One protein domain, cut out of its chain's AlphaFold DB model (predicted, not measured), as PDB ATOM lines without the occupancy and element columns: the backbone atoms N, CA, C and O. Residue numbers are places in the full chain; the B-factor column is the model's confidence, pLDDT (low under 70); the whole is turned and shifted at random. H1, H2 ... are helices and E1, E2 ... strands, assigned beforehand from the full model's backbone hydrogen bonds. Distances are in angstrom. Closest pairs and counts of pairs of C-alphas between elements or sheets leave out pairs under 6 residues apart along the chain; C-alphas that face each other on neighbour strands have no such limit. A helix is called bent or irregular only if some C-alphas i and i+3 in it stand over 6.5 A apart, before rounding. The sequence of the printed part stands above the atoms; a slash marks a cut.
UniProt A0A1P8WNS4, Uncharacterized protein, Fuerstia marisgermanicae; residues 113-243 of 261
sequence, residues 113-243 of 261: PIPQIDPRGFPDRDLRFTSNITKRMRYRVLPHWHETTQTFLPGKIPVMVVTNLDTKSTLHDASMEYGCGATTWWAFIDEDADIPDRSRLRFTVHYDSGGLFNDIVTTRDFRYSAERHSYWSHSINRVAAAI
ATOM      1  N   PRO A 113     118.081  82.698 106.269       93.94
ATOM      2  CA  PRO A 113     117.660  83.023 107.616       93.94
ATOM      3  C   PRO A 113     116.246  82.508 107.889       93.94
ATOM      4  O   PRO A 113     115.352  82.600 107.057       93.94
ATOM      5  N   ILE A 114     116.033  82.039 109.109       93.06
ATOM      6  CA  ILE A 114     114.746  81.813 109.747       93.06
ATOM      7  C   ILE A 114     114.258  83.169 110.281       93.06
ATOM      8  O   ILE A 114     114.756  83.646 111.314       93.06
ATOM      9  N   PRO A 115     113.309  83.816 109.587       88.38
ATOM     10  CA  PRO A 115     112.791  85.117 109.982       88.38
ATOM     11  C   PRO A 115     112.040  85.045 111.315       88.38
ATOM     12  O   PRO A 115     111.205  84.168 111.541       88.38
ATOM     13  N   GLN A 116     112.301  86.002 112.203       88.94
ATOM     14  CA  GLN A 116     111.541  86.182 113.436       88.94
ATOM     15  C   GLN A 116     111.171  87.648 113.617       88.94
ATOM     16  O   GLN A 116     112.045  88.508 113.711       88.94
ATOM     17  N   ILE A 117     109.866  87.911 113.699       87.56
ATOM     18  CA  ILE A 117     109.332  89.206 114.120       87.56
ATOM     19  C   ILE A 117     109.022  89.109 115.606       87.56
ATOM     20  O   ILE A 117     108.234  88.254 116.025       87.56
ATOM     21  N   ASP A 118     109.622  89.992 116.390       80.12
ATOM     22  CA  ASP A 118     109.338  90.155 117.808       80.12
ATOM     23  C   ASP A 118     108.879  91.596 118.068       80.12
ATOM     24  O   ASP A 118     109.670  92.528 117.876       80.12
ATOM     25  N   PRO A 119     107.613  91.813 118.473       69.31
ATOM     26  CA  PRO A 119     107.196  93.113 118.969       69.31
ATOM     27  C   PRO A 119     107.910  93.333 120.303       69.31
ATOM     28  O   PRO A 119     107.555  92.728 121.317       69.31
ATOM     29  N   ARG A 120     108.960  94.159 120.313       64.75
ATOM     30  CA  ARG A 120     109.578  94.535 121.582       64.75
ATOM     31  C   ARG A 120     108.780  95.666 122.176       64.75
ATOM     32  O   ARG A 120     108.532  96.667 121.521       64.75
ATOM     33  N   GLY A 121     108.421  95.497 123.439       52.81
ATOM     34  CA  GLY A 121     107.457  96.381 124.067       52.81
ATOM     35  C   GLY A 121     107.963  97.773 124.435       52.81
ATOM     36  O   GLY A 121     107.447  98.328 125.389       52.81
ATOM     37  N   PHE A 122     109.011  98.315 123.801       50.28
ATOM     38  CA  PHE A 122     109.662  99.527 124.307       50.28
ATOM     39  C   PHE A 122     110.506 100.292 123.259       50.28
ATOM     40  O   PHE A 122     111.620  99.841 122.961       50.28
ATOM     41  N   PRO A 123     110.034 101.472 122.800       53.06
ATOM     42  CA  PRO A 123     108.618 101.861 122.778       53.06
ATOM     43  C   PRO A 123     107.817 100.879 121.904       53.06
ATOM     44  O   PRO A 123     108.329 100.362 120.923       53.06
ATOM     45  N   ASP A 124     106.562 100.582 122.254       57.16
ATOM     46  CA  ASP A 124     105.731  99.551 121.596       57.16
ATOM     47  C   ASP A 124     105.455  99.797 120.087       57.16
ATOM     48  O   ASP A 124     104.759  99.013 119.446       57.16
ATOM     49  N   ARG A 125     105.968 100.883 119.496       61.53
ATOM     50  CA  ARG A 125     105.962 101.119 118.040       61.53
ATOM     51  C   ARG A 125     107.152 100.451 117.337       61.53
ATOM     52  O   ARG A 125     107.154 100.416 116.112       61.53
ATOM     53  N   ASP A 126     108.104  99.899 118.090       71.75
ATOM     54  CA  ASP A 126     109.329  99.288 117.583       71.75
ATOM     55  C   ASP A 126     109.133  97.816 117.259       71.75
ATOM     56  O   ASP A 126     108.829  96.970 118.111       71.75
ATOM     57  N   LEU A 127     109.423  97.476 116.014       77.06
ATOM     58  CA  LEU A 127     109.251  96.125 115.520       77.06
ATOM     59  C   LEU A 127     110.585  95.553 115.156       77.06
ATOM     60  O   LEU A 127     111.288  96.086 114.304       77.06
ATOM     61  N   ARG A 128     110.950  94.463 115.829       83.25
ATOM     62  CA  ARG A 128     112.259  93.860 115.637       83.25
ATOM     63  C   ARG A 128     112.143  92.680 114.715       83.25
ATOM     64  O   ARG A 128     111.473  91.696 115.021       83.25
ATOM     65  N   PHE A 129     112.884  92.764 113.627       86.94
ATOM     66  CA  PHE A 129     113.178  91.626 112.793       86.94
ATOM     67  C   PHE A 129     114.548  91.057 113.165       86.94
ATOM     68  O   PHE A 129     115.543  91.782 113.265       86.94
ATOM     69  N   THR A 130     114.593  89.745 113.389       88.69
ATOM     70  CA  THR A 130     115.827  88.980 113.577       88.69
ATOM     71  C   THR A 130     115.908  87.896 112.510       88.69
ATOM     72  O   THR A 130     114.953  87.154 112.299       88.69
ATOM     73  N   SER A 131     117.065  87.776 111.866       90.81
ATOM     74  CA  SER A 131     117.341  86.804 110.805       90.81
ATOM     75  C   SER A 131     118.262  85.697 111.324       90.81
ATOM     76  O   SER A 131     119.460  85.632 111.038       90.81
ATOM     77  N   ASN A 132     117.706  84.831 112.169       93.06
ATOM     78  CA  ASN A 132     118.469  83.733 112.758       93.06
ATOM     79  C   ASN A 132     118.801  82.688 111.700       93.06
ATOM     80  O   ASN A 132     117.936  82.321 110.934       93.06
ATOM     81  N   ILE A 133     120.004  82.134 111.701       94.62
ATOM     82  CA  ILE A 133     120.318  80.919 110.929       94.62
ATOM     83  C   ILE A 133     120.149  79.707 111.844       94.62
ATOM     84  O   ILE A 133     119.548  78.697 111.498       94.62
ATOM     85  N   THR A 134     120.630  79.844 113.081       94.31
ATOM     86  CA  THR A 134     120.441  78.878 114.163       94.31
ATOM     87  C   THR A 134     120.146  79.620 115.465       94.31
ATOM     88  O   THR A 134     120.180  80.846 115.527       94.31
ATOM     89  N   LYS A 135     119.949  78.890 116.569       91.81
ATOM     90  CA  LYS A 135     119.883  79.502 117.911       91.81
ATOM     91  C   LYS A 135     121.173  80.234 118.317       91.81
ATOM     92  O   LYS A 135     121.153  81.004 119.269       91.81
ATOM     93  N   ARG A 136     122.301  79.958 117.650       94.50
ATOM     94  CA  ARG A 136     123.631  80.488 117.994       94.50
ATOM     95  C   ARG A 136     124.225  81.402 116.921       94.50
ATOM     96  O   ARG A 136     125.317  81.920 117.133       94.50
ATOM     97  N   MET A 137     123.549  81.574 115.786       95.62
ATOM     98  CA  MET A 137     124.042  82.318 114.625       95.62
ATOM     99  C   MET A 137     122.901  83.109 114.005       95.62
ATOM    100  O   MET A 137     121.820  82.560 113.799       95.62
ATOM    101  N   ARG A 138     123.142  84.371 113.672       94.06
ATOM    102  CA  ARG A 138     122.165  85.230 112.990       94.06
ATOM    103  C   ARG A 138     122.861  86.226 112.083       94.06
ATOM    104  O   ARG A 138     123.977  86.640 112.403       94.06
ATOM    105  N   TYR A 139     122.197  86.662 111.021       94.00
ATOM    106  CA  TYR A 139     122.699  87.786 110.241       94.00
ATOM    107  C   TYR A 139     122.507  89.099 110.996       94.00
ATOM    108  O   TYR A 139     121.506  89.339 111.669       94.00
ATOM    109  N   ARG A 140     123.517  89.951 110.870       91.50
ATOM    110  CA  ARG A 140     123.525  91.361 111.270       91.50
ATOM    111  C   ARG A 140     123.310  92.268 110.070       91.50
ATOM    112  O   ARG A 140     122.648  93.291 110.167       91.50
ATOM    113  N   VAL A 141     123.883  91.857 108.944       92.38
ATOM    114  CA  VAL A 141     123.695  92.443 107.622       92.38
ATOM    115  C   VAL A 141     123.370  91.277 106.701       92.38
ATOM    116  O   VAL A 141     124.120  90.300 106.692       92.38
ATOM    117  N   LEU A 142     122.231  91.341 106.012       94.44
ATOM    118  CA  LEU A 142     121.770  90.263 105.142       94.44
ATOM    119  C   LEU A 142     122.532  90.290 103.813       94.44
ATOM    120  O   LEU A 142     122.759  91.376 103.277       94.44
ATOM    121  N   PRO A 143     122.896  89.123 103.266       96.19
ATOM    122  CA  PRO A 143     123.558  89.040 101.971       96.19
ATOM    123  C   PRO A 143     122.612  89.463 100.846       96.19
ATOM    124  O   PRO A 143     121.392  89.373 100.965       96.19
ATOM    125  N   HIS A 144     123.165  89.919  99.733       96.19
ATOM    126  CA  HIS A 144     122.389  90.226  98.538       96.19
ATOM    127  C   HIS A 144     123.209  89.850  97.315       96.19
ATOM    128  O   HIS A 144     124.408  90.124  97.258       96.19
ATOM    129  N   TRP A 145     122.572  89.189  96.361       95.81
ATOM    130  CA  TRP A 145     123.209  88.709  95.148       95.81
ATOM    131  C   TRP A 145     122.638  89.401  93.935       95.81
ATOM    132  O   TRP A 145     121.459  89.731  93.875       95.81
ATOM    133  N   HIS A 146     123.498  89.610  92.956       95.38
ATOM    134  CA  HIS A 146     123.085  90.090  91.661       95.38
ATOM    135  C   HIS A 146     123.169  88.938  90.664       95.38
ATOM    136  O   HIS A 146     124.260  88.563  90.231       95.38
ATOM    137  N   GLU A 147     122.020  88.362  90.299       92.69
ATOM    138  CA  GLU A 147     121.960  87.185  89.421       92.69
ATOM    139  C   GLU A 147     122.659  87.413  88.076       92.69
ATOM    140  O   GLU A 147     123.362  86.530  87.591       92.69
ATOM    141  N   THR A 148     122.528  88.601  87.484       93.94
ATOM    142  CA  THR A 148     123.092  88.879  86.154       93.94
ATOM    143  C   THR A 148     124.617  88.933  86.162       93.94
ATOM    144  O   THR A 148     125.253  88.423  85.246       93.94
ATOM    145  N   THR A 149     125.220  89.548  87.182       94.88
ATOM    146  CA  THR A 149     126.690  89.669  87.275       94.88
ATOM    147  C   THR A 149     127.320  88.530  88.063       94.88
ATOM    148  O   THR A 149     128.536  88.397  88.038       94.88
ATOM    149  N   GLN A 150     126.511  87.705  88.736       94.12
ATOM    150  CA  GLN A 150     126.963  86.648  89.638       94.12
ATOM    151  C   GLN A 150     127.931  87.188  90.708       94.12
ATOM    152  O   GLN A 150     128.987  86.611  90.964       94.12
ATOM    153  N   THR A 151     127.573  88.317  91.322       94.88
ATOM    154  CA  THR A 151     128.375  88.961  92.372       94.88
ATOM    155  C   THR A 151     127.534  89.278  93.597       94.88
ATOM    156  O   THR A 151     126.331  89.535  93.501       94.88
ATOM    157  N   PHE A 152     128.185  89.319  94.761       95.56
ATOM    158  CA  PHE A 152     127.580  89.912  95.946       95.56
ATOM    159  C   PHE A 152     127.465  91.427  95.783       95.56
ATOM    160  O   PHE A 152     128.349  92.078  95.228       95.56
ATOM    161  N   LEU A 153     126.363  91.972  96.279       95.12
ATOM    162  CA  LEU A 153     126.144  93.400  96.453       95.12
ATOM    163  C   LEU A 153     126.297  93.759  97.936       95.12
ATOM    164  O   LEU A 153     126.229  92.869  98.792       95.12
ATOM    165  N   PRO A 154     126.444  95.056  98.261       93.06
ATOM    166  CA  PRO A 154     126.306  95.522  99.631       93.06
ATOM    167  C   PRO A 154     125.009  95.013 100.249       93.06
ATOM    168  O   PRO A 154     123.976  94.915  99.576       93.06
ATOM    169  N   GLY A 155     125.083  94.687 101.536       87.12
ATOM    170  CA  GLY A 155     123.986  94.035 102.230       87.12
ATOM    171  C   GLY A 155     122.656  94.775 102.102       87.12
ATOM    172  O   GLY A 155     122.594  96.007 102.142       87.12
ATOM    173  N   LYS A 156     121.579  94.003 101.957       89.00
ATOM    174  CA  LYS A 156     120.233  94.530 101.721       89.00
ATOM    175  C   LYS A 156     119.455  94.637 103.020       89.00
ATOM    176  O   LYS A 156     119.499  93.763 103.885       89.00
ATOM    177  N   ILE A 157     118.729  95.736 103.137       91.12
ATOM    178  CA  ILE A 157     117.825  95.993 104.245       91.12
ATOM    179  C   ILE A 157     116.462  95.368 103.900       91.12
ATOM    180  O   ILE A 157     115.980  95.565 102.783       91.12
ATOM    181  N   PRO A 158     115.844  94.602 104.815       93.44
ATOM    182  CA  PRO A 158     114.508  94.056 104.604       93.44
ATOM    183  C   PRO A 158     113.448  95.167 104.599       93.44
ATOM    184  O   PRO A 158     113.624  96.213 105.222       93.44
ATOM    185  N   VAL A 159     112.329  94.923 103.924       94.12
ATOM    186  CA  VAL A 159     111.175  95.835 103.873       94.12
ATOM    187  C   VAL A 159     110.117  95.355 104.855       94.12
ATOM    188  O   VAL A 159     109.896  94.149 104.985       94.12
ATOM    189  N   MET A 160     109.451  96.279 105.542       92.50
ATOM    190  CA  MET A 160     108.339  95.969 106.428       92.50
ATOM    191  C   MET A 160     107.062  96.671 105.979       92.50
ATOM    192  O   MET A 160     107.042  97.881 105.765       92.50
ATOM    193  N   VAL A 161     105.979  95.900 105.939       93.62
ATOM    194  CA  VAL A 161     104.616  96.377 105.727       93.62
ATOM    195  C   VAL A 161     103.810  96.164 107.003       93.62
ATOM    196  O   VAL A 161     103.771  95.059 107.550       93.62
ATOM    197  N   VAL A 162     103.139  97.213 107.470       91.19
ATOM    198  CA  VAL A 162     102.189  97.157 108.585       91.19
ATOM    199  C   VAL A 162     100.796  97.409 108.038       91.19
ATOM    200  O   VAL A 162     100.525  98.471 107.487       91.19
ATOM    201  N   THR A 163      99.884  96.461 108.218       93.88
ATOM    202  CA  THR A 163      98.490  96.586 107.773       93.88
ATOM    203  C   THR A 163      97.553  96.562 108.969       93.88
ATOM    204  O   THR A 163      97.662  95.688 109.830       93.88
ATOM    205  N   ASN A 164      96.590  97.479 109.009       93.06
ATOM    206  CA  ASN A 164      95.453  97.378 109.911       93.06
ATOM    207  C   ASN A 164      94.453  96.366 109.346       93.06
ATOM    208  O   ASN A 164      93.904  96.556 108.267       93.06
ATOM    209  N   LEU A 165      94.237  95.261 110.056       96.00
ATOM    210  CA  LEU A 165      93.382  94.164 109.601       96.00
ATOM    211  C   LEU A 165      91.890  94.488 109.699       96.00
ATOM    212  O   LEU A 165      91.081  93.819 109.054       96.00
ATOM    213  N   ASP A 166      91.523  95.483 110.502       93.19
ATOM    214  CA  ASP A 166      90.137  95.890 110.700       93.19
ATOM    215  C   ASP A 166      89.691  96.847 109.583       93.19
ATOM    216  O   ASP A 166      88.618  96.667 109.007       93.19
ATOM    217  N   THR A 167      90.546  97.800 109.201       93.75
ATOM    218  CA  THR A 167      90.284  98.764 108.110       93.75
ATOM    219  C   THR A 167      90.839  98.325 106.752       93.75
ATOM    220  O   THR A 167      90.482  98.906 105.730       93.75
ATOM    221  N   LYS A 168      91.715  97.313 106.727       93.69
ATOM    222  CA  LYS A 168      92.520  96.877 105.570       93.69
ATOM    223  C   LYS A 168      93.471  97.947 105.017       93.69
ATOM    224  O   LYS A 168      93.955  97.801 103.898       93.69
ATOM    225  N   SER A 169      93.747  99.008 105.772       92.44
ATOM    226  CA  SER A 169      94.670 100.064 105.351       92.44
ATOM    227  C   SER A 169      96.121  99.699 105.666       92.44
ATOM    228  O   SER A 169      96.419  99.146 106.726       92.44
ATOM    229  N   THR A 170      97.036 100.051 104.767       92.81
ATOM    230  CA  THR A 170      98.476 100.023 105.046       92.81
ATOM    231  C   THR A 170      98.838 101.231 105.903       92.81
ATOM    232  O   THR A 170      98.534 102.362 105.537       92.81
ATOM    233  N   LEU A 171      99.441 100.976 107.061       89.06
ATOM    234  CA  LEU A 171      99.912 101.989 108.006       89.06
ATOM    235  C   LEU A 171     101.390 102.331 107.802       89.06
ATOM    236  O   LEU A 171     101.818 103.411 108.178       89.06
ATOM    237  N   HIS A 172     102.170 101.398 107.255       87.75
ATOM    238  CA  HIS A 172     103.596 101.572 106.994       87.75
ATOM    239  C   HIS A 172     104.023 100.621 105.874       87.75
ATOM    240  O   HIS A 172     103.555  99.481 105.838       87.75
ATOM    241  N   ASP A 173     104.890 101.089 104.982       92.62
ATOM    242  CA  ASP A 173     105.491 100.318 103.890       92.62
ATOM    243  C   ASP A 173     106.837 100.959 103.542       92.62
ATOM    244  O   ASP A 173     106.907 101.929 102.783       92.62
ATOM    245  N   ALA A 174     107.899 100.498 104.200       90.06
ATOM    246  CA  ALA A 174     109.231 101.055 104.018       90.06
ATOM    247  C   ALA A 174     110.332 100.040 104.339       90.06
ATOM    248  O   ALA A 174     110.124  99.017 105.000       90.06
ATOM    249  N   SER A 175     111.543 100.349 103.875       91.56
ATOM    250  CA  SER A 175     112.759  99.683 104.335       91.56
ATOM    251  C   SER A 175     112.903  99.842 105.844       91.56
ATOM    252  O   SER A 175     112.692 100.924 106.388       91.56
ATOM    253  N   MET A 176     113.306  98.769 106.514       90.75
ATOM    254  CA  MET A 176     113.633  98.820 107.932       90.75
ATOM    255  C   MET A 176     114.908  99.647 108.183       90.75
ATOM    256  O   MET A 176     115.681  99.960 107.284       90.75
ATOM    257  N   GLU A 177     115.184  99.972 109.431       87.19
ATOM    258  CA  GLU A 177     116.381 100.672 109.874       87.19
ATOM    259  C   GLU A 177     117.316  99.734 110.641       87.19
ATOM    260  O   GLU A 177     116.913  98.702 111.190       87.19
ATOM    261  N   TYR A 178     118.599 100.092 110.707       81.19
ATOM    262  CA  TYR A 178     119.554  99.378 111.547       81.19
ATOM    263  C   TYR A 178     119.283  99.674 113.024       81.19
ATOM    264  O   TYR A 178     119.442 100.801 113.485       81.19
ATOM    265  N   GLY A 179     118.935  98.645 113.799       69.94
ATOM    266  CA  GLY A 179     118.769  98.783 115.241       69.94
ATOM    267  C   GLY A 179     120.095  98.964 115.989       69.94
ATOM    268  O   GLY A 179     121.176  98.618 115.498       69.94
ATOM    269  N   CYS A 180     120.016  99.438 117.236       63.34
ATOM    270  CA  CYS A 180     121.185  99.601 118.106       63.34
ATOM    271  C   CYS A 180     121.961  98.274 118.279       63.34
ATOM    272  O   CYS A 180     121.382  97.207 118.503       63.34
ATOM    273  N   GLY A 181     123.290  98.330 118.128       57.59
ATOM    274  CA  GLY A 181     124.182  97.161 118.113       57.59
ATOM    275  C   GLY A 181     124.197  96.378 116.791       57.59
ATOM    276  O   GLY A 181     124.946  95.403 116.671       57.59
ATOM    277  N   ALA A 182     123.405  96.789 115.790       55.25
ATOM    278  CA  ALA A 182     123.306  96.165 114.469       55.25
ATOM    279  C   ALA A 182     123.110  94.640 114.550       55.25
ATOM    280  O   ALA A 182     123.763  93.869 113.861       55.25
ATOM    281  N   THR A 183     122.256  94.184 115.470       61.25
ATOM    282  CA  THR A 183     121.891  92.758 115.609       61.25
ATOM    283  C   THR A 183     120.440  92.464 115.241       61.25
ATOM    284  O   THR A 183     120.003  91.317 115.328       61.25
ATOM    285  N   THR A 184     119.704  93.504 114.859       72.44
ATOM    286  CA  THR A 184     118.280  93.487 114.528       72.44
ATOM    287  C   THR A 184     117.981  94.650 113.591       72.44
ATOM    288  O   THR A 184     118.614  95.700 113.724       72.44
ATOM    289  N   TRP A 185     116.977  94.492 112.737       85.12
ATOM    290  CA  TRP A 185     116.380  95.597 111.988       85.12
ATOM    291  C   TRP A 185     115.124  96.062 112.699       85.12
ATOM    292  O   TRP A 185     114.391  95.228 113.241       85.12
ATOM    293  N   TRP A 186     114.910  97.373 112.724       83.69
ATOM    294  CA  TRP A 186     113.758  98.006 113.353       83.69
ATOM    295  C   TRP A 186     112.907  98.702 112.316       83.69
ATOM    296  O   TRP A 186     113.416  99.180 111.317       83.69
ATOM    297  N   ALA A 187     111.615  98.766 112.547       80.19
ATOM    298  CA  ALA A 187     110.792  99.745 111.874       80.19
ATOM    299  C   ALA A 187     109.703 100.199 112.835       80.19
ATOM    300  O   ALA A 187     109.418  99.522 113.832       80.19
ATOM    301  N   PHE A 188     109.167 101.374 112.544       78.19
ATOM    302  CA  PHE A 188     108.336 102.130 113.460       78.19
ATOM    303  C   PHE A 188     107.021 102.469 112.784       78.19
ATOM    304  O   PHE A 188     106.972 102.721 111.583       78.19
ATOM    305  N   ILE A 189     105.948 102.474 113.566       78.12
ATOM    306  CA  ILE A 189     104.677 103.016 113.100       78.12
ATOM    307  C   ILE A 189     104.664 104.514 113.410       78.12
ATOM    308  O   ILE A 189     104.790 104.875 114.586       78.12
ATOM    309  N   ASP A 190     104.497 105.343 112.375       74.88
ATOM    310  CA  ASP A 190     104.553 106.810 112.452       74.88
ATOM    311  C   ASP A 190     103.769 107.361 113.640       74.88
ATOM    312  O   ASP A 190     102.640 106.936 113.901       74.88
ATOM    313  N   GLU A 191     104.366 108.308 114.367       70.81
ATOM    314  CA  GLU A 191     103.782 108.884 115.587       70.81
ATOM    315  C   GLU A 191     102.359 109.405 115.362       70.81
ATOM    316  O   GLU A 191     101.479 109.123 116.181       70.81
ATOM    317  N   ASP A 192     102.140 110.017 114.198       75.44
ATOM    318  CA  ASP A 192     100.883 110.626 113.759       75.44
ATOM    319  C   ASP A 192      99.865 109.630 113.179       75.44
ATOM    320  O   ASP A 192      98.756 110.022 112.812       75.44
ATOM    321  N   ALA A 193     100.204 108.339 113.083       80.19
ATOM    322  CA  ALA A 193      99.254 107.327 112.641       80.19
ATOM    323  C   ALA A 193      98.099 107.211 113.651       80.19
ATOM    324  O   ALA A 193      98.291 106.782 114.792       80.19
ATOM    325  N   ASP A 194      96.887 107.556 113.210       83.50
ATOM    326  CA  ASP A 194      95.666 107.385 113.996       83.50
ATOM    327  C   ASP A 194      95.270 105.901 114.028       83.50
ATOM    328  O   ASP A 194      94.661 105.361 113.099       83.50
ATOM    329  N   ILE A 195      95.695 105.208 115.086       85.62
ATOM    330  CA  ILE A 195      95.441 103.783 115.293       85.62
ATOM    331  C   ILE A 195      94.495 103.636 116.485       85.62
ATOM    332  O   ILE A 195      94.912 103.859 117.627       85.62
ATOM    333  N   PRO A 196      93.243 103.199 116.261       87.38
ATOM    334  CA  PRO A 196      92.308 102.963 117.350       87.38
ATOM    335  C   PRO A 196      92.865 101.963 118.369       87.38
ATOM    336  O   PRO A 196      93.485 100.957 117.997       87.38
ATOM    337  N   ASP A 197      92.605 102.198 119.657       87.31
ATOM    338  CA  ASP A 197      92.976 101.249 120.708       87.31
ATOM    339  C   ASP A 197      92.420  99.849 120.395       87.31
ATOM    340  O   ASP A 197      91.311  99.704 119.875       87.31
ATOM    341  N   ARG A 198      93.194  98.803 120.705       87.44
ATOM    342  CA  ARG A 198      92.843  97.392 120.459       87.44
ATOM    343  C   ARG A 198      92.727  96.970 118.992       87.44
ATOM    344  O   ARG A 198      92.303  95.826 118.778       87.44
ATOM    345  N   SER A 199      93.129  97.813 118.034       90.38
ATOM    346  CA  SER A 199      93.210  97.457 116.608       90.38
ATOM    347  C   SER A 199      94.040  96.195 116.389       90.38
ATOM    348  O   SER A 199      95.068  95.982 117.045       90.38
ATOM    349  N   ARG A 200      93.608  95.350 115.449       93.06
ATOM    350  CA  ARG A 200      94.388  94.195 114.996       93.06
ATOM    351  C   ARG A 200      95.263  94.616 113.839       93.06
ATOM    352  O   ARG A 200      94.779  95.080 112.811       93.06
ATOM    353  N   LEU A 201      96.551  94.403 113.992       91.50
ATOM    354  CA  LEU A 201      97.536  94.832 113.025       91.50
ATOM    355  C   LEU A 201      98.377  93.618 112.602       91.50
ATOM    356  O   LEU A 201      98.617  92.706 113.397       91.50
ATOM    357  N   ARG A 202      98.808  93.601 111.341       93.00
ATOM    358  CA  ARG A 202      99.685  92.579 110.765       93.00
ATOM    359  C   ARG A 202     100.981  93.209 110.317       93.00
ATOM    360  O   ARG A 202     100.975  94.148 109.529       93.00
ATOM    361  N   PHE A 203     102.075  92.625 110.769       91.19
ATOM    362  CA  PHE A 203     103.406  92.900 110.264       91.19
ATOM    363  C   PHE A 203     103.765  91.883 109.220       91.19
ATOM    364  O   PHE A 203     103.603  90.693 109.471       91.19
ATOM    365  N   THR A 204     104.285  92.345 108.096       94.81
ATOM    366  CA  THR A 204     104.854  91.497 107.061       94.81
ATOM    367  C   THR A 204     106.252  92.005 106.767       94.81
ATOM    368  O   THR A 204     106.418  93.159 106.388       94.81
ATOM    369  N   VAL A 205     107.259  91.165 106.973       94.44
ATOM    370  CA  VAL A 205     108.633  91.458 106.565       94.44
ATOM    371  C   VAL A 205     108.914  90.712 105.275       94.44
ATOM    372  O   VAL A 205     108.675  89.506 105.195       94.44
ATOM    373  N   HIS A 206     109.438  91.444 104.299       96.00
ATOM    374  CA  HIS A 206     109.876  90.946 103.008       96.00
ATOM    375  C   HIS A 206     111.392  91.083 102.895       96.00
ATOM    376  O   HIS A 206     111.962  92.153 103.123       96.00
ATOM    377  N   TYR A 207     112.047  89.997 102.506       95.81
ATOM    378  CA  TYR A 207     113.453  90.000 102.150       95.81
ATOM    379  C   TYR A 207     113.669  89.152 100.902       95.81
ATOM    380  O   TYR A 207     113.480  87.936 100.904       95.81
ATOM    381  N   ASP A 208     114.095  89.836  99.851       95.56
ATOM    382  CA  ASP A 208     114.549  89.249  98.600       95.56
ATOM    383  C   ASP A 208     116.081  89.284  98.586       95.56
ATOM    384  O   ASP A 208     116.702  90.350  98.649       95.56
ATOM    385  N   SER A 209     116.678  88.098  98.518       95.25
ATOM    386  CA  SER A 209     118.125  87.896  98.547       95.25
ATOM    387  C   SER A 209     118.804  88.064  97.181       95.25
ATOM    388  O   SER A 209     120.029  87.960  97.101       95.25
ATOM    389  N   GLY A 210     118.034  88.334  96.125       94.12
ATOM    390  CA  GLY A 210     118.507  88.405  94.746       94.12
ATOM    391  C   GLY A 210     118.895  87.033  94.198       94.12
ATOM    392  O   GLY A 210     119.925  86.899  93.544       94.12
ATOM    393  N   GLY A 211     118.125  85.993  94.542       91.88
ATOM    394  CA  GLY A 211     118.330  84.627  94.041       91.88
ATOM    395  C   GLY A 211     119.274  83.730  94.851       91.88
ATOM    396  O   GLY A 211     119.544  82.600  94.444       91.88
ATOM    397  N   LEU A 212     119.794  84.181  96.001       92.38
ATOM    398  CA  LEU A 212     120.583  83.311  96.900       92.38
ATOM    399  C   LEU A 212     119.709  82.258  97.573       92.38
ATOM    400  O   LEU A 212     120.108  81.107  97.747       92.38
ATOM    401  N   PHE A 213     118.526  82.696  97.971       93.94
ATOM    402  CA  PHE A 213     117.495  81.964  98.676       93.94
ATOM    403  C   PHE A 213     116.149  82.289  98.031       93.94
ATOM    404  O   PHE A 213     116.009  83.319  97.368       93.94
ATOM    405  N   ASN A 214     115.144  81.458  98.302       94.31
ATOM    406  CA  ASN A 214     113.760  81.832  98.026       94.31
ATOM    407  C   ASN A 214     113.398  83.118  98.778       94.31
ATOM    408  O   ASN A 214     113.904  83.346  99.882       94.31
ATOM    409  N   ASP A 215     112.478  83.898  98.211       94.25
ATOM    410  CA  ASP A 215     111.926  85.082  98.864       94.25
ATOM    411  C   ASP A 215     111.416  84.749 100.263       94.25
ATOM    412  O   ASP A 215     110.634  83.814 100.476       94.25
ATOM    413  N   ILE A 216     111.866  85.538 101.233       94.62
ATOM    414  CA  ILE A 216     111.508  85.357 102.630       94.62
ATOM    415  C   ILE A 216     110.403  86.345 102.959       94.62
ATOM    416  O   ILE A 216     110.619  87.556 103.005       94.62
ATOM    417  N   VAL A 217     109.217  85.800 103.218       96.06
ATOM    418  CA  VAL A 217     108.051  86.550 103.679       96.06
ATOM    419  C   VAL A 217     107.615  85.979 105.017       96.06
ATOM    420  O   VAL A 217     107.251  84.808 105.113       96.06
ATOM    421  N   THR A 218     107.637  86.808 106.058       94.38
ATOM    422  CA  THR A 218     107.165  86.407 107.384       94.38
ATOM    423  C   THR A 218     106.158  87.397 107.913       94.38
ATOM    424  O   THR A 218     106.370  88.605 107.860       94.38
ATOM    425  N   THR A 219     105.080  86.858 108.478       95.00
ATOM    426  CA  THR A 219     104.004  87.651 109.058       95.00
ATOM    427  C   THR A 219     103.891  87.458 110.560       95.00
ATOM    428  O   THR A 219     104.083  86.347 111.060       95.00
ATOM    429  N   ARG A 220     103.482  88.503 111.278       92.00
ATOM    430  CA  ARG A 220     103.051  88.402 112.672       92.00
ATOM    431  C   ARG A 220     101.874  89.326 112.944       92.00
ATOM    432  O   ARG A 220     101.962  90.528 112.718       92.00
ATOM    433  N   ASP A 221     100.804  88.751 113.479       92.19
ATOM    434  CA  ASP A 221      99.641  89.507 113.931       92.19
ATOM    435  C   ASP A 221      99.846  89.946 115.385       92.19
ATOM    436  O   ASP A 221     100.383  89.197 116.211       92.19
ATOM    437  N   PHE A 222      99.410  91.158 115.710       86.31
ATOM    438  CA  PHE A 222      99.420  91.682 117.070       86.31
ATOM    439  C   PHE A 222      98.207  92.579 117.328       86.31
ATOM    440  O   PHE A 222      97.509  93.014 116.409       86.31
ATOM    441  N   ARG A 223      97.950  92.841 118.609       88.06
ATOM    442  CA  ARG A 223      96.887  93.741 119.048       88.06
ATOM    443  C   ARG A 223      97.499  95.015 119.618       88.06
ATOM    444  O   ARG A 223      98.229  94.942 120.604       88.06
ATOM    445  N   TYR A 224      97.190  96.146 118.995       85.31
ATOM    446  CA  TYR A 224      97.628  97.475 119.419       85.31
ATOM    447  C   TYR A 224      96.996  97.869 120.763       85.31
ATOM    448  O   TYR A 224      95.871  97.460 121.049       85.31
ATOM    449  N   SER A 225      97.697  98.644 121.596       82.38
ATOM    450  CA  SER A 225      97.200  99.062 122.919       82.38
ATOM    451  C   SER A 225      97.658 100.478 123.273       82.38
ATOM    452  O   SER A 225      98.736 100.635 123.845       82.38
ATOM    453  N   ALA A 226      96.848 101.503 122.999       77.25
ATOM    454  CA  ALA A 226      97.218 102.925 123.098       77.25
ATOM    455  C   ALA A 226      97.837 103.324 124.457       77.25
ATOM    456  O   ALA A 226      98.781 104.114 124.519       77.25
ATOM    457  N   GLU A 227      97.351 102.734 125.554       70.94
ATOM    458  CA  GLU A 227      97.877 102.935 126.914       70.94
ATOM    459  C   GLU A 227      99.356 102.531 127.053       70.94
ATOM    460  O   GLU A 227     100.136 103.232 127.695       70.94
ATOM    461  N   ARG A 228      99.771 101.437 126.405       66.50
ATOM    462  CA  ARG A 228     101.163 100.970 126.443       66.50
ATOM    463  C   ARG A 228     102.082 101.864 125.602       66.50
ATOM    464  O   ARG A 228     103.209 102.138 126.003       66.50
ATOM    465  N   HIS A 229     101.556 102.439 124.516       63.72
ATOM    466  CA  HIS A 229     102.313 103.327 123.625       63.72
ATOM    467  C   HIS A 229     102.482 104.767 124.157       63.72
ATOM    468  O   HIS A 229     103.489 105.404 123.854       63.72
ATOM    469  N   SER A 230     101.538 105.308 124.940       56.53
ATOM    470  CA  SER A 230     101.559 106.720 125.387       56.53
ATOM    471  C   SER A 230     102.390 106.989 126.653       56.53
ATOM    472  O   SER A 230     102.773 108.133 126.920       56.53
ATOM    473  N   TYR A 231     102.719 105.947 127.423       50.03
ATOM    474  CA  TYR A 231     103.438 106.069 128.697       50.03
ATOM    475  C   TYR A 231     104.885 106.589 128.544       50.03
ATOM    476  O   TYR A 231     105.446 107.134 129.496       50.03
ATOM    477  N   TRP A 232     105.489 106.476 127.350       51.88
ATOM    478  CA  TRP A 232     106.916 106.769 127.139       51.88
ATOM    479  C   TRP A 232     107.270 108.120 126.526       51.88
ATOM    480  O   TRP A 232     108.280 108.706 126.920       51.88
ATOM    481  N   SER A 233     106.431 108.682 125.653       50.41
ATOM    482  CA  SER A 233     106.621 110.074 125.209       50.41
ATOM    483  C   SER A 233     106.641 111.025 126.415       50.41
ATOM    484  O   SER A 233     107.424 111.970 126.473       50.41
ATOM    485  N   HIS A 234     105.869 110.705 127.456       49.72
ATOM    486  CA  HIS A 234     105.843 111.448 128.710       49.72
ATOM    487  C   HIS A 234     107.063 111.201 129.614       49.72
ATOM    488  O   HIS A 234     107.462 112.116 130.332       49.72
ATOM    489  N   SER A 235     107.668 110.008 129.621       52.25
ATOM    490  CA  SER A 235     108.815 109.708 130.493       52.25
ATOM    491  C   SER A 235     110.130 110.262 129.938       52.25
ATOM    492  O   SER A 235     110.898 110.837 130.710       52.25
ATOM    493  N   ILE A 236     110.362 110.196 128.620       53.94
ATOM    494  CA  ILE A 236     111.530 110.831 127.978       53.94
ATOM    495  C   ILE A 236     111.447 112.344 128.129       53.94
ATOM    496  O   ILE A 236     112.423 112.956 128.551       53.94
ATOM    497  N   ASN A 237     110.277 112.943 127.893       49.25
ATOM    498  CA  ASN A 237     110.100 114.383 128.071       49.25
ATOM    499  C   ASN A 237     110.259 114.814 129.535       49.25
ATOM    500  O   ASN A 237     110.817 115.875 129.784       49.25
ATOM    501  N   ARG A 238     109.868 113.994 130.522       50.09
ATOM    502  CA  ARG A 238     110.151 114.278 131.943       50.09
ATOM    503  C   ARG A 238     111.631 114.166 132.291       50.09
ATOM    504  O   ARG A 238     112.114 114.976 133.070       50.09
ATOM    505  N   VAL A 239     112.353 113.189 131.742       52.41
ATOM    506  CA  VAL A 239     113.800 113.046 131.974       52.41
ATOM    507  C   VAL A 239     114.568 114.166 131.269       52.41
ATOM    508  O   VAL A 239     115.437 114.776 131.881       52.41
ATOM    509  N   ALA A 240     114.209 114.498 130.030       50.50
ATOM    510  CA  ALA A 240     114.782 115.614 129.284       50.50
ATOM    511  C   ALA A 240     114.474 116.964 129.953       50.50
ATOM    512  O   ALA A 240     115.383 117.776 130.106       50.50
ATOM    513  N   ALA A 241     113.248 117.177 130.441       54.31
ATOM    514  CA  ALA A 241     112.891 118.357 131.229       54.31
ATOM    515  C   ALA A 241     113.653 118.404 132.563       54.31
ATOM    516  O   ALA A 241     114.207 119.438 132.905       54.31
ATOM    517  N   ALA A 242     113.794 117.279 133.273       53.47
ATOM    518  CA  ALA A 242     114.569 117.211 134.514       53.47
ATOM    519  C   ALA A 242     116.084 117.417 134.307       53.47
ATOM    520  O   ALA A 242     116.780 117.824 135.236       53.47
ATOM    521  N   ILE A 243     116.606 117.121 133.113       51.34
ATOM    522  CA  ILE A 243     117.988 117.424 132.715       51.34
ATOM    523  C   ILE A 243     118.112 118.899 132.299       51.34
ATOM    524  O   ILE A 243     119.087 119.547 132.668       51.34
TER     525      ILE A 243
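AT A GLANCE: This is residues 113 to 243 of the 261 residues of an uncharacterized protein of Fuerstia marisgermanicae (UniProt A0A1P8WNS4). Two antiparallel sheets lie partly face to face as a sandwich, E1, E2 and E7 of the one over E5, E8 and E9 of the other. The hairpin of E3 and E4, past a sharp bend in E3, reaches to one end of the longest axis, and H1 makes an arm at the other end, where residues 234 to 243 stick out. The printed part has 131 residues with nine named strands followed by one named helix, in the order E1 to E9, then H1, and its class is mixed, helices and strands. One sheet, E1 E2 E3 E4 E7, is branched at E2; the other runs E6 E5 E8 E9. The whole is only just compact, close to loose, with a radius of gyration of the C-alphas of 16.8 A, and the C-alphas span 53 by 40 by 27 A.

HOW THE PARTS SIT: E1, residues 114 to 119, forms an antiparallel hairpin with E2, residues 126 to 134; N 116 and O 130 are 2.9 A apart, within hydrogen-bond range. E3, residues 137 to 146, is the next antiparallel neighbour of E2, with N 139 and O 131 at 2.9 A. E3 bends by 73 degrees at residue 140, and beyond the bend it pairs with E4, residues 151 to 156, with N 153 and O 144 at 2.9 A. These four strands are a meander, each the antiparallel neighbour of the one before. E4 runs on into E5, residues 159 to 164, across a break of 2 residues, at 41 degrees, and there the chain changes to the other sheet. E5 and E6, residues 170 to 175, form a hairpin, with N 162 and O 172 at 2.8 A. E7, residues 185 to 188, is back in the branched sheet: it lies with E3 on one side of E2, while E1 lies on the other side, and N 129 and O 185 are 2.9 A apart. E8, residues 200 to 207, is an inner strand between E5 and E9, residues 216 to 223; N 161 and O 204 are 2.8 A apart, as are N 220 and O 203. The two sheets form a sandwich, two sheets face to face, their best planes 7 degrees apart and their strands at 31 degrees. Across it, the closest C-alphas of E1 and E9 are those of Pro 115 and Thr 218, 6.3 A apart, and those of E5 and E7 are Met 160 and Ala 187, 7.1 A apart. H1, residues 226 to 243, is not on either sheet; 9 of its 14 O i to N i+4 pairs are within hydrogen-bond range.

IN THESE COORDINATES: E1 begins at C-alpha 114, at (114.746, 81.813, 109.747). E2 measures 23.5 A from first to last C-alpha, and E3, the longest strand with 10 residues, 24.3 A. E4, E5, E6 and E7 are shorter. E8 measures 23.4 A from C-alpha 200, at (94.388, 94.195, 114.996), and E9 23.5 A. H1 measures 27.1 A and ends at C-alpha 243, at (117.988, 117.424, 132.715); it is only just irregular, with C-alphas 229 and 232 6.7 A apart.

THE WHOLE: The two C-alphas farthest apart are those of Thr 148 and Ala 242, at 56.7 A. Without residues 234 to 243, which stand free, the body spans 49 by 29 by 23 A. The printed part has no cut. The link from E7 to E8, 11 residues, is long. The mean pLDDT of the printed part is 82.6; residues 119 to 125, 179 to 183 and 228 to 243 are under 70.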